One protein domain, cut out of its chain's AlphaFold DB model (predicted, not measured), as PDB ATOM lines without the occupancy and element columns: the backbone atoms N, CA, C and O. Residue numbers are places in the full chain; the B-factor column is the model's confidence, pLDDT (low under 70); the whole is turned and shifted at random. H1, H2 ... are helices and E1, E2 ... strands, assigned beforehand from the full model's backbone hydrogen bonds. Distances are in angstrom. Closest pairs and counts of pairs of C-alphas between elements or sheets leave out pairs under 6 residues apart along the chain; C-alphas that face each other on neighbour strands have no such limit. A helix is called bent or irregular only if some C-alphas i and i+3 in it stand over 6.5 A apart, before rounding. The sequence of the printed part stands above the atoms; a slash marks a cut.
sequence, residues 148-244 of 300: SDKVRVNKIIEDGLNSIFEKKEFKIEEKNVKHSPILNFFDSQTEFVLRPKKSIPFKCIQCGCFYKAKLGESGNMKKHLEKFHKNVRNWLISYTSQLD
ATOM      1  N   SER A 148     466.562 474.422 407.712       91.06
ATOM      2  CA  SER A 148     465.789 475.451 408.430       91.06
ATOM      3  C   SER A 148     466.635 476.204 409.458       91.06
ATOM      4  O   SER A 148     466.576 477.429 409.566       91.06
ATOM      5  N   ASP A 149     467.478 475.469 410.173       93.00
ATOM      6  CA  ASP A 149     468.368 475.996 411.198       93.00
ATOM      7  C   ASP A 149     469.491 476.840 410.582       93.00
ATOM      8  O   ASP A 149     469.897 477.854 411.148       93.00
ATOM      9  N   LYS A 150     469.943 476.482 409.374       93.12
ATOM     10  CA  LYS A 150     470.906 477.272 408.590       93.12
ATOM     11  C   LYS A 150     470.330 478.603 408.143       93.12
ATOM     12  O   LYS A 150     470.989 479.624 408.321       93.12
ATOM     13  N   VAL A 151     469.099 478.604 407.631       95.31
ATOM     14  CA  VAL A 151     468.391 479.840 407.263       95.31
ATOM     15  C   VAL A 151     468.241 480.748 408.485       95.31
ATOM     16  O   VAL A 151     468.578 481.926 408.423       95.31
ATOM     17  N   ARG A 152     467.829 480.186 409.627       95.75
ATOM     18  CA  ARG A 152     467.687 480.930 410.883       95.75
ATOM     19  C   ARG A 152     469.006 481.534 411.372       95.75
ATOM     20  O   ARG A 152     469.031 482.704 411.734       95.75
ATOM     21  N   VAL A 153     470.096 480.763 411.393       96.62
ATOM     22  CA  VAL A 153     471.414 481.257 411.836       96.62
ATOM     23  C   VAL A 153     471.945 482.340 410.903       96.62
ATOM     24  O   VAL A 153     472.443 483.352 411.387       96.62
ATOM     25  N   ASN A 154     471.817 482.156 409.588       96.31
ATOM     26  CA  ASN A 154     472.246 483.157 408.614       96.31
ATOM     27  C   ASN A 154     471.472 484.464 408.779       96.31
ATOM     28  O   ASN A 154     472.104 485.511 408.838       96.31
ATOM     29  N   LYS A 155     470.150 484.394 408.981       97.44
ATOM     30  CA  LYS A 155     469.328 485.574 409.262       97.44
ATOM     31  C   LYS A 155     469.822 486.332 410.499       97.44
ATOM     32  O   LYS A 155     470.049 487.530 410.425       97.44
ATOM     33  N   ILE A 156     470.076 485.633 411.611       97.62
ATOM     34  CA  ILE A 156     470.602 486.268 412.836       97.62
ATOM     35  C   ILE A 156     471.941 486.972 412.558       97.62
ATOM     36  O   ILE A 156     472.194 488.055 413.090       97.62
ATOM     37  N   ILE A 157     472.809 486.353 411.749       96.75
ATOM     38  CA  ILE A 157     474.107 486.923 411.376       96.75
ATOM     39  C   ILE A 157     473.921 488.176 410.513       96.75
ATOM     40  O   ILE A 157     474.518 489.200 410.831       96.75
ATOM     41  N   GLU A 158     473.097 488.104 409.468       95.62
ATOM     42  CA  GLU A 158     472.775 489.219 408.567       95.62
ATOM     43  C   GLU A 158     472.157 490.398 409.327       95.62
ATOM     44  O   GLU A 158     472.636 491.525 409.204       95.62
ATOM     45  N   ASP A 159     471.183 490.136 410.199       95.38
ATOM     46  CA  ASP A 159     470.558 491.149 411.051       95.38
ATOM     47  C   ASP A 159     471.610 491.861 411.918       95.38
ATOM     48  O   ASP A 159     471.654 493.091 411.974       95.38
ATOM     49  N   GLY A 160     472.535 491.116 412.534       93.31
ATOM     50  CA  GLY A 160     473.588 491.726 413.351       93.31
ATOM     51  C   GLY A 160     474.655 492.483 412.557       93.31
ATOM     52  O   GLY A 160     475.261 493.405 413.102       93.31
ATOM     53  N   LEU A 161     474.876 492.151 411.280       88.69
ATOM     54  CA  LEU A 161     475.698 492.976 410.384       88.69
ATOM     55  C   LEU A 161     475.010 494.315 410.088       88.69
ATOM     56  O   LEU A 161     475.679 495.344 410.046       88.69
ATOM     57  N   ASN A 162     473.678 494.320 410.023       91.38
ATOM     58  CA  ASN A 162     472.852 495.527 409.934       91.38
ATOM     59  C   ASN A 162     472.619 496.204 411.297       91.38
ATOM     60  O   ASN A 162     471.735 497.045 411.434       91.38
ATOM     61  N   SER A 163     473.409 495.861 412.323       91.69
ATOM     62  CA  SER A 163     473.291 496.402 413.683       91.69
ATOM     63  C   SER A 163     471.969 496.089 414.403       91.69
ATOM     64  O   SER A 163     471.656 496.721 415.417       91.69
ATOM     65  N   ILE A 164     471.220 495.086 413.938       93.69
ATOM     66  CA  ILE A 164     469.969 494.614 414.535       93.69
ATOM     67  C   ILE A 164     470.266 493.393 415.416       93.69
ATOM     68  O   ILE A 164     470.613 492.314 414.943       93.69
ATOM     69  N   PHE A 165     470.110 493.553 416.731       96.00
ATOM     70  CA  PHE A 165     470.360 492.492 417.715       96.00
ATOM     71  C   PHE A 165     469.091 492.164 418.500       96.00
ATOM     72  O   PHE A 165     468.911 492.598 419.643       96.00
ATOM     73  N   GLU A 166     468.197 491.390 417.884       96.19
ATOM     74  CA  GLU A 166     466.937 490.994 418.511       96.19
ATOM     75  C   GLU A 166     467.173 490.187 419.789       96.19
ATOM     76  O   GLU A 166     467.942 489.225 419.837       96.19
ATOM     77  N   LYS A 167     466.494 490.586 420.863       96.81
ATOM     78  CA  LYS A 167     466.534 489.871 422.139       96.81
ATOM     79  C   LYS A 167     465.660 488.628 422.059       96.81
ATOM     80  O   LYS A 167     464.533 488.705 421.583       96.81
ATOM     81  N   LYS A 168     466.141 487.507 422.600       97.38
ATOM     82  CA  LYS A 168     465.331 486.287 422.677       97.38
ATOM     83  C   LYS A 168     464.198 486.457 423.683       97.38
ATOM     84  O   LYS A 168     464.454 486.846 424.826       97.38
ATOM     85  N   GLU A 169     462.979 486.139 423.271       98.00
ATOM     86  CA  GLU A 169     461.782 486.237 424.106       98.00
ATOM     87  C   GLU A 169     461.481 484.920 424.826       98.00
ATOM     88  O   GLU A 169     461.582 483.833 424.259       98.00
ATOM     89  N   PHE A 170     461.134 485.038 426.105       98.00
ATOM     90  CA  PHE A 170     460.698 483.942 426.960       98.00
ATOM     91  C   PHE A 170     459.370 484.328 427.606       98.00
ATOM     92  O   PHE A 170     459.266 485.406 428.188       98.00
ATOM     93  N   LYS A 171     458.373 483.451 427.538       98.25
ATOM     94  CA  LYS A 171     457.069 483.645 428.176       98.25
ATOM     95  C   LYS A 171     457.118 483.051 429.581       98.25
ATOM     96  O   LYS A 171     457.231 481.837 429.727       98.25
ATOM     97  N   ILE A 172     457.083 483.894 430.608       97.94
ATOM     98  CA  ILE A 172     457.156 483.503 432.024       97.94
ATOM     99  C   ILE A 172     455.993 484.160 432.751       97.94
ATOM    100  O   ILE A 172     455.898 485.383 432.714       97.94
ATOM    101  N   GLU A 173     455.138 483.379 433.417       96.81
ATOM    102  CA  GLU A 173     453.986 483.927 434.163       96.81
ATOM    103  C   GLU A 173     453.135 484.857 433.270       96.81
ATOM    104  O   GLU A 173     452.826 485.986 433.638       96.81
ATOM    105  N   GLU A 174     452.867 484.413 432.033       96.38
ATOM    106  CA  GLU A 174     452.148 485.158 430.978       96.38
ATOM    107  C   GLU A 174     452.826 486.448 430.481       96.38
ATOM    108  O   GLU A 174     452.333 487.094 429.558       96.38
ATOM    109  N   LYS A 175     454.002 486.796 431.011       97.56
ATOM    110  CA  LYS A 175     454.780 487.968 430.603       97.56
ATOM    111  C   LYS A 175     455.896 487.582 429.643       97.56
ATOM    112  O   LYS A 175     456.611 486.601 429.852       97.56
ATOM    113  N   ASN A 176     456.107 488.408 428.623       97.94
ATOM    114  CA  ASN A 176     457.230 488.260 427.702       97.94
ATOM    115  C   ASN A 176     458.476 488.940 428.281       97.94
ATOM    116  O   ASN A 176     458.554 490.165 428.385       97.94
ATOM    117  N   VAL A 177     459.469 488.137 428.656       97.50
ATOM    118  CA  VAL A 177     460.756 488.586 429.190       97.50
ATOM    119  C   VAL A 177     461.822 488.475 428.103       97.50
ATOM    120  O   VAL A 177     462.058 487.407 427.538       97.50
ATOM    121  N   LYS A 178     462.493 489.595 427.815       97.31
ATOM    122  CA  LYS A 178     463.532 489.697 426.779       97.31
ATOM    123  C   LYS A 178     464.923 489.452 427.363       97.31
ATOM    124  O   LYS A 178     465.351 490.158 428.275       97.31
ATOM    125  N   HIS A 179     465.664 488.509 426.787       96.62
ATOM    126  CA  HIS A 179     467.021 488.140 427.198       96.62
ATOM    127  C   HIS A 179     468.067 488.396 426.099       96.62
ATOM    128  O   HIS A 179     467.758 488.889 425.020       96.62
ATOM    129  N   SER A 180     469.341 488.114 426.396       96.00
ATOM    130  CA  SER A 180     470.468 488.401 425.498       96.00
ATOM    131  C   SER A 180     470.261 487.824 424.082       96.00
ATOM    132  O   SER A 180     469.893 486.650 423.970       96.00
ATOM    133  N   PRO A 181     470.581 488.591 423.018       97.19
ATOM    134  CA  PRO A 181     470.544 488.126 421.626       97.19
ATOM    135  C   PRO A 181     471.367 486.858 421.363       97.19
ATOM    136  O   PRO A 181     471.011 486.052 420.511       97.19
ATOM    137  N   ILE A 182     472.424 486.613 422.152       97.38
ATOM    138  CA  ILE A 182     473.246 485.391 422.077       97.38
ATOM    139  C   ILE A 182     472.391 484.119 422.170       97.38
ATOM    140  O   ILE A 182     472.710 483.110 421.544       97.38
ATOM    141  N   LEU A 183     471.299 484.151 422.938       97.62
ATOM    142  CA  LEU A 183     470.452 482.979 423.143       97.62
ATOM    143  C   LEU A 183     469.703 482.552 421.869       97.62
ATOM    144  O   LEU A 183     469.199 481.429 421.832       97.62
ATOM    145  N   ASN A 184     469.630 483.399 420.832       97.69
ATOM    146  CA  ASN A 184     468.996 483.054 419.553       97.69
ATOM    147  C   ASN A 184     469.769 481.984 418.771       97.69
ATOM    148  O   ASN A 184     469.153 481.248 418.003       97.69
ATOM    149  N   PHE A 185     471.075 481.823 419.034       97.94
ATOM    150  CA  PHE A 185     471.914 480.748 418.479       97.94
ATOM    151  C   PHE A 185     471.712 479.381 419.159       97.94
ATOM    152  O   PHE A 185     472.389 478.403 418.825       97.94
ATOM    153  N   PHE A 186     470.799 479.304 420.129       98.19
ATOM    154  CA  PHE A 186     470.529 478.099 420.898       98.19
ATOM    155  C   PHE A 186     469.035 477.793 420.915       98.19
ATOM    156  O   PHE A 186     468.212 478.692 421.078       98.19
ATOM    157  N   ASP A 187     468.677 476.522 420.818       97.62
ATOM    158  CA  ASP A 187     467.333 476.038 421.102       97.62
ATOM    159  C   ASP A 187     467.166 475.798 422.596       97.62
ATOM    160  O   ASP A 187     468.055 475.274 423.271       97.62
ATOM    161  N   SER A 188     466.020 476.206 423.121       97.50
ATOM    162  CA  SER A 188     465.674 476.087 424.534       97.50
ATOM    163  C   SER A 188     464.164 476.160 424.691       97.50
ATOM    164  O   SER A 188     463.494 476.770 423.860       97.50
ATOM    165  N   GLN A 189     463.640 475.622 425.790       97.31
ATOM    166  CA  GLN A 189     462.265 475.898 426.201       97.31
ATOM    167  C   GLN A 189     462.090 477.408 426.418       97.31
ATOM    168  O   GLN A 189     462.899 478.028 427.113       97.31
ATOM    169  N   THR A 190     461.075 477.997 425.789       97.62
ATOM    170  CA  THR A 190     460.780 479.440 425.845       97.62
ATOM    171  C   THR A 190     459.585 479.767 426.731       97.62
ATOM    172  O   THR A 190     459.472 480.906 427.171       97.62
ATOM    173  N   GLU A 191     458.731 478.790 427.033       98.12
ATOM    174  CA  GLU A 191     457.520 478.979 427.832       98.12
ATOM    175  C   GLU A 191     457.637 478.305 429.200       98.12
ATOM    176  O   GLU A 191     457.941 477.111 429.306       98.12
ATOM    177  N   PHE A 192     457.384 479.081 430.251       97.44
ATOM    178  CA  PHE A 192     457.443 478.653 431.640       97.44
ATOM    179  C   PHE A 192     456.239 479.189 432.418       97.44
ATOM    180  O   PHE A 192     455.946 480.382 432.391       97.44
ATOM    181  N   VAL A 193     455.572 478.312 433.175       97.81
ATOM    182  CA  VAL A 193     454.466 478.709 434.067       97.81
ATOM    183  C   VAL A 193     454.975 479.613 435.192       97.81
ATOM    184  O   VAL A 193     454.355 480.616 435.507       97.81
ATOM    185  N   LEU A 194     456.137 479.273 435.756       97.50
ATOM    186  CA  LEU A 194     456.824 480.032 436.801       97.50
ATOM    187  C   LEU A 194     458.280 480.240 436.409       97.50
ATOM    188  O   LEU A 194     458.866 479.406 435.710       97.50
ATOM    189  N   ARG A 195     458.905 481.305 436.919       96.38
ATOM    190  CA  ARG A 195     460.329 481.551 436.666       96.38
ATOM    191  C   ARG A 195     461.190 480.345 437.091       96.38
ATOM    192  O   ARG A 195     461.194 479.973 438.271       96.38
ATOM    193  N   PRO A 196     461.976 479.741 436.176       96.62
ATOM    194  CA  PRO A 196     462.771 478.566 436.505       96.62
ATOM    195  C   PRO A 196     463.876 478.926 437.505       96.62
ATOM    196  O   PRO A 196     464.770 479.719 437.218       96.62
ATOM    197  N   LYS A 197     463.830 478.310 438.693       96.38
ATOM    198  CA  LYS A 197     464.883 478.439 439.722       96.38
ATOM    199  C   LYS A 197     466.132 477.614 439.390       96.38
ATOM    200  O   LYS A 197     467.224 477.904 439.875       96.38
ATOM    201  N   LYS A 198     465.963 476.560 438.588       97.06
ATOM    202  CA  LYS A 198     467.025 475.638 438.165       97.06
ATOM    203  C   LYS A 198     467.568 476.036 436.792       97.06
ATOM    204  O   LYS A 198     466.927 476.773 436.049       97.06
ATOM    205  N   SER A 199     468.755 475.533 436.465       97.50
ATOM    206  CA  SER A 199     469.322 475.690 435.129       97.50
ATOM    207  C   SER A 199     468.472 474.964 434.085       97.50
ATOM    208  O   SER A 199     467.972 473.864 434.329       97.50
ATOM    209  N   ILE A 200     468.328 475.586 432.918       97.44
ATOM    210  CA  ILE A 200     467.599 475.045 431.771       97.44
ATOM    211  C   ILE A 200     468.589 474.613 430.679       97.44
ATOM    212  O   ILE A 200     469.697 475.162 430.601       97.44
ATOM    213  N   PRO A 201     468.244 473.599 429.868       97.94
ATOM    214  CA  PRO A 201     469.089 473.153 428.773       97.94
ATOM    215  C   PRO A 201     468.996 474.100 427.567       97.94
ATOM    216  O   PRO A 201     467.911 474.509 427.158       97.94
ATOM    217  N   PHE A 202     470.151 474.379 426.972       98.31
ATOM    218  CA  PHE A 202     470.331 475.114 425.724       98.31
ATOM    219  C   PHE A 202     471.106 474.238 424.742       98.31
ATOM    220  O   PHE A 202     472.192 473.763 425.076       98.31
ATOM    221  N   LYS A 203     470.581 474.025 423.537       98.00
ATOM    222  CA  LYS A 203     471.236 473.253 422.473       98.00
ATOM    223  C   LYS A 203     471.737 474.204 421.394       98.00
ATOM    224  O   LYS A 203     470.941 474.938 420.827       98.00
ATOM    225  N   CYS A 204     473.034 474.213 421.098       98.06
ATOM    226  CA  CYS A 204     473.559 475.012 419.991       98.06
ATOM    227  C   CYS A 204     472.959 474.523 418.669       98.06
ATOM    228  O   CYS A 204     473.023 473.331 418.374       98.06
ATOM    229  N   ILE A 205     472.429 475.441 417.867       97.38
ATOM    230  CA  ILE A 205     471.791 475.118 416.585       97.38
ATOM    231  C   ILE A 205     472.811 474.565 415.582       97.38
ATOM    232  O   ILE A 205     472.545 473.599 414.878       97.38
ATOM    233  N   GLN A 206     474.014 475.148 415.544       95.19
ATOM    234  CA  GLN A 206     475.018 474.832 414.525       95.19
ATOM    235  C   GLN A 206     475.741 473.497 414.763       95.19
ATOM    236  O   GLN A 206     476.062 472.806 413.802       95.19
ATOM    237  N   CYS A 207     476.035 473.129 416.017       95.56
ATOM    238  CA  CYS A 207     476.776 471.891 416.328       95.56
ATOM    239  C   CYS A 207     476.046 470.918 417.257       95.56
ATOM    240  O   CYS A 207     476.594 469.871 417.592       95.56
ATOM    241  N   GLY A 208     474.855 471.260 417.745       96.00
ATOM    242  CA  GLY A 208     474.076 470.398 418.634       96.00
ATOM    243  C   GLY A 208     474.620 470.247 420.059       96.00
ATOM    244  O   GLY A 208     474.047 469.479 420.830       96.00
ATOM    245  N   CYS A 209     475.691 470.952 420.447       96.50
ATOM    246  CA  CYS A 209     476.236 470.876 421.808       96.50
ATOM    247  C   CYS A 209     475.241 471.409 422.850       96.50
ATOM    248  O   CYS A 209     474.612 472.445 422.639       96.50
ATOM    249  N   PHE A 210     475.143 470.731 423.996       97.06
ATOM    250  CA  PHE A 210     474.233 471.098 425.080       97.06
ATOM    251  C   PHE A 210     474.940 471.856 426.206       97.06
ATOM    252  O   PHE A 210     476.021 471.478 426.653       97.06
ATOM    253  N   TYR A 211     474.263 472.875 426.721       97.38
ATOM    254  CA  TYR A 211     474.681 473.700 427.847       97.38
ATOM    255  C   TYR A 211     473.560 473.772 428.877       97.38
ATOM    256  O   TYR A 211     472.387 473.811 428.522       97.38
ATOM    257  N   LYS A 212     473.908 473.810 430.163       97.25
ATOM    258  CA  LYS A 212     472.960 474.104 431.244       97.25
ATOM    259  C   LYS A 212     473.322 475.458 431.836       97.25
ATOM    260  O   LYS A 212     474.460 475.641 432.258       97.25
ATOM    261  N   ALA A 213     472.374 476.386 431.870       96.94
ATOM    262  CA  ALA A 213     472.575 477.719 432.440       96.94
ATOM    263  C   ALA A 213     471.285 478.231 433.085       96.94
ATOM    264  O   ALA A 213     470.196 477.768 432.737       96.94
ATOM    265  N   LYS A 214     471.388 479.163 434.040       96.81
ATOM    266  CA  LYS A 214     470.197 479.865 434.533       96.81
ATOM    267  C   LYS A 214     469.708 480.844 433.468       96.81
ATOM    268  O   LYS A 214     470.489 481.358 432.667       96.81
ATOM    269  N   LEU A 215     468.408 481.115 433.461       94.75
ATOM    270  CA  LEU A 215     467.831 482.048 432.502       94.75
ATOM    271  C   LEU A 215     468.428 483.455 432.696       94.75
ATOM    272  O   LEU A 215     468.355 484.022 433.784       94.75
ATOM    273  N   GLY A 216     469.037 483.993 431.636       89.00
ATOM    274  CA  GLY A 216     469.782 485.256 431.647       89.00
ATOM    275  C   GLY A 216     471.309 485.106 431.675       89.00
ATOM    276  O   GLY A 216     472.005 486.034 431.277       89.00
ATOM    277  N   GLU A 217     471.845 483.942 432.047       94.62
ATOM    278  CA  GLU A 217     473.288 483.678 432.014       94.62
ATOM    279  C   GLU A 217     473.714 483.179 430.624       94.62
ATOM    280  O   GLU A 217     473.507 482.017 430.287       94.62
ATOM    281  N   SER A 218     474.344 484.033 429.811       95.88
ATOM    282  CA  SER A 218     474.797 483.676 428.450       95.88
ATOM    283  C   SER A 218     476.317 483.513 428.301       95.88
ATOM    284  O   SER A 218     476.801 483.220 427.209       95.88
ATOM    285  N   GLY A 219     477.096 483.650 429.380       95.81
ATOM    286  CA  GLY A 219     478.566 483.679 429.312       95.81
ATOM    287  C   GLY A 219     479.202 482.416 428.716       95.81
ATOM    288  O   GLY A 219     480.074 482.505 427.853       95.81
ATOM    289  N   ASN A 220     478.739 481.228 429.117       96.06
ATOM    290  CA  ASN A 220     479.263 479.958 428.590       96.06
ATOM    291  C   ASN A 220     478.885 479.740 427.118       96.06
ATOM    292  O   ASN A 220     479.692 479.246 426.332       96.06
ATOM    293  N   MET A 221     477.678 480.157 426.742       97.19
ATOM    294  CA  MET A 221     477.172 480.112 425.370       97.19
ATOM    295  C   MET A 221     477.945 481.066 424.451       97.19
ATOM    296  O   MET A 221     478.327 480.679 423.351       97.19
ATOM    297  N   LYS A 222     478.271 482.272 424.934       97.00
ATOM    298  CA  LYS A 222     479.149 483.220 424.234       97.00
ATOM    299  C   LYS A 222     480.516 482.601 423.939       97.00
ATOM    300  O   LYS A 222     480.921 482.540 422.783       97.00
ATOM    301  N   LYS A 223     481.187 482.070 424.969       96.75
ATOM    302  CA  LYS A 223     482.501 481.411 424.829       96.75
ATOM    303  C   LYS A 223     482.458 480.239 423.847       96.75
ATOM    304  O   LYS A 223     483.425 479.993 423.131       96.75
ATOM    305  N   HIS A 224     481.348 479.503 423.817       97.06
ATOM    306  CA  HIS A 224     481.143 478.441 422.839       97.06
ATOM    307  C   HIS A 224     481.107 478.982 421.403       97.06
ATOM    308  O   HIS A 224     481.860 478.491 420.564       97.06
ATOM    309  N   LEU A 225     480.293 480.008 421.133       97.44
ATOM    310  CA  LEU A 225     480.209 480.625 419.805       97.44
ATOM    311  C   LEU A 225     481.569 481.169 419.346       97.44
ATOM    312  O   LEU A 225     482.003 480.856 418.242       97.44
ATOM    313  N   GLU A 226     482.287 481.882 420.219       96.19
ATOM    314  CA  GLU A 226     483.621 482.426 419.921       96.19
ATOM    315  C   GLU A 226     484.637 481.344 419.539       96.19
ATOM    316  O   GLU A 226     485.446 481.532 418.629       96.19
ATOM    317  N   LYS A 227     484.611 480.208 420.243       96.81
ATOM    318  CA  LYS A 227     485.610 479.149 420.080       96.81
ATOM    319  C   LYS A 227     485.325 478.235 418.892       96.81
ATOM    320  O   LYS A 227     486.265 477.810 418.222       96.81
ATOM    321  N   PHE A 228     484.062 477.883 418.669       96.31
ATOM    322  CA  PHE A 228     483.697 476.812 417.739       96.31
ATOM    323  C   PHE A 228     483.080 477.315 416.430       96.31
ATOM    324  O   PHE A 228     483.210 476.636 415.415       96.31
ATOM    325  N   HIS A 229     482.491 478.515 416.412       96.12
ATOM    326  CA  HIS A 229     481.694 479.006 415.283       96.12
ATOM    327  C   HIS A 229     482.299 480.270 414.682       96.12
ATOM    328  O   HIS A 229     481.854 481.391 414.921       96.12
ATOM    329  N   LYS A 230     483.344 480.088 413.864       95.19
ATOM    330  CA  LYS A 230     484.098 481.199 413.252       95.19
ATOM    331  C   LYS A 230     483.221 482.151 412.429       95.19
ATOM    332  O   LYS A 230     483.521 483.338 412.381       95.19
ATOM    333  N   ASN A 231     482.141 481.657 411.822       94.94
ATOM    334  CA  ASN A 231     481.196 482.472 411.053       94.94
ATOM    335  C   ASN A 231     480.397 483.459 411.925       94.94
ATOM    336  O   ASN A 231     479.946 484.481 411.426       94.94
ATOM    337  N   VAL A 232     480.259 483.188 413.226       96.31
ATOM    338  CA  VAL A 232     479.545 484.048 414.186       96.31
ATOM    339  C   VAL A 232     480.477 485.105 414.802       96.31
ATOM    340  O   VAL A 232     480.030 486.021 415.487       96.31
ATOM    341  N   ARG A 233     481.791 485.032 414.548       93.81
ATOM    342  CA  ARG A 233     482.782 485.924 415.168       93.81
ATOM    343  C   ARG A 233     482.526 487.403 414.872       93.81
ATOM    344  O   ARG A 233     482.567 488.205 415.798       93.81
ATOM    345  N   ASN A 234     482.258 487.753 413.615       92.94
ATOM    346  CA  ASN A 234     482.006 489.146 413.230       92.94
ATOM    347  C   ASN A 234     480.743 489.677 413.913       92.94
ATOM    348  O   ASN A 234     480.772 490.748 414.508       92.94
ATOM    349  N   TRP A 235     479.681 488.869 413.928       96.06
ATOM    350  CA  TRP A 235     478.450 489.180 414.650       96.06
ATOM    351  C   TRP A 235     478.703 489.427 416.143       96.06
ATOM    352  O   TRP A 235     478.203 490.396 416.706       96.06
ATOM    353  N   LEU A 236     479.520 488.587 416.793       95.06
ATOM    354  CA  LEU A 236     479.854 488.740 418.212       95.06
ATOM    355  C   LEU A 236     480.636 490.019 418.494       95.06
ATOM    356  O   LEU A 236     480.360 490.665 419.500       95.06
ATOM    357  N   ILE A 237     481.581 490.378 417.620       91.62
ATOM    358  CA  ILE A 237     482.345 491.626 417.728       91.62
ATOM    359  C   ILE A 237     481.387 492.818 417.655       91.62
ATOM    360  O   ILE A 237     481.390 493.635 418.577       91.62
ATOM    361  N   SER A 238     480.517 492.858 416.640       91.12
ATOM    362  CA  SER A 238     479.504 493.908 416.477       91.12
ATOM    363  C   SER A 238     478.538 493.982 417.665       91.12
ATOM    364  O   SER A 238     478.220 495.060 418.156       91.12
ATOM    365  N   TYR A 239     478.112 492.836 418.196       93.12
ATOM    366  CA  TYR A 239     477.274 492.791 419.392       93.12
ATOM    367  C   TYR A 239     478.001 493.359 420.621       93.12
ATOM    368  O   TYR A 239     477.433 494.132 421.392       93.12
ATOM    369  N   THR A 240     479.268 492.986 420.831       89.75
ATOM    370  CA  THR A 240     480.039 493.468 421.983       89.75
ATOM    371  C   THR A 240     480.378 494.948 421.899       89.75
ATOM    372  O   THR A 240     480.310 495.615 422.927       89.75
ATOM    373  N   SER A 241     480.671 495.478 420.709       86.31
ATOM    374  CA  SER A 241     480.931 496.909 420.535       86.31
ATOM    375  C   SER A 241     479.690 497.755 420.828       86.31
ATOM    376  O   SER A 241     479.820 498.838 421.387       86.31
ATOM    377  N   GLN A 242     478.484 497.243 420.553       81.75
ATOM    378  CA  GLN A 242     477.238 497.903 420.961       81.75
ATOM    379  C   GLN A 242     476.943 497.811 422.465       81.75
ATOM    380  O   GLN A 242     476.299 498.701 423.026       81.75
ATOM    381  N   LEU A 243     477.354 496.720 423.123       75.81
ATOM    382  CA  LEU A 243     477.183 496.558 424.570       75.81
ATOM    383  C   LEU A 243     478.136 497.437 425.370       75.81
ATOM    384  O   LEU A 243     477.768 497.872 426.463       75.81
ATOM    385  N   ASP A 244     479.317 497.727 424.825       65.31
ATOM    386  CA  ASP A 244     480.229 498.736 425.347       65.31
ATOM    387  C   ASP A 244     479.671 500.148 425.111       65.31
ATOM    388  O   ASP A 244     480.323 501.037 424.590       65.31
TER     389      ASP A 244
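This is residues 148 to 244 of the 300 residues of an uncharacterized protein of Brachionus plicatilis (UniProt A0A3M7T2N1). Picture a rounded body with the short helix H2 in its middle and, round it, two separate strand hairpins, E1 with E2 and E3 with E4, and three longer helices, H1, H3 and H4. The long link of residues 186 to 199 joins the hairpins: it pairs briefly with E3 near its start and with E1 further on. The printed part has 97 residues with four named helices and four named strands, in the order H1 E1 E2 H2 E3 E4 H3 H4, and its class is mixed, helices and strands. Both two-stranded sheets are antiparallel. The whole is compact, with a radius of gyration of the C-alphas of 13.2 A and spans of 36 by 29 by 25 A.

Find C-alpha 148 at (465.789, 475.451, 408.430); from there H1 runs 20.2 A to residue 161. Next come E1, residues 168 to 172, and E2, residues 175 to 179, each 12.7 A long. H2 is residues 181 to 185, with C-alpha 181 at (470.544, 488.126, 421.626). Further on, look for E3 at residues 200 to 204, 13.2 A, and E4 at residues 210 to 213, 10.0 A. H3, residues 219 to 228, covers 14.4 A. H4, residues 230 to 243, covers 20.3 A and ends with C-alpha 243 at (477.183, 496.558, 424.570); it is irregular, with C-alphas 231 and 234 7.1 A apart.

Start with H1, which touches H4 with its residues 157 to 161 alone; their closest C-alphas, of Gly 160 and Trp 235, are 5.6 A apart. These two helices run the same way at a steep tilt of 43 degrees. In the hairpin E1 and E2, find N 170 and O 177 at 2.9 A. H2 only just touches H3, with 3 pairs of C-alphas within 8 A, the closest being those of Ile 182 and Lys 222 at 6.6 A. In the hairpin E3 and E4, find N 202 and O 211 at 2.8 A. E1 and E3 are apart. Residues 186 to 187 pair antiparallel with residues 203 to 204 of E3, and residues 191 to 192 pair parallel with residues 171 to 172 of E1. H3 and H4 touch only at the corner by their link, where the C-alphas of Glu 226 and Arg 233 are closest at 6.0 A. Every O i to N i+4 pair is within hydrogen-bond range in H1 and H3; H4 has 8 of 10, and H2 has 0 of 1 but 2 of 2 O i to N i+3 pairs.

The two C-alphas farthest apart, of Glu 173 and Lys 230, are 36.8 A from each other. The printed part has no cut, and the link from H2 to E3, 14 residues, is long. The mean pLDDT of the printed part is 95.3, and residue 244 alone is under 70.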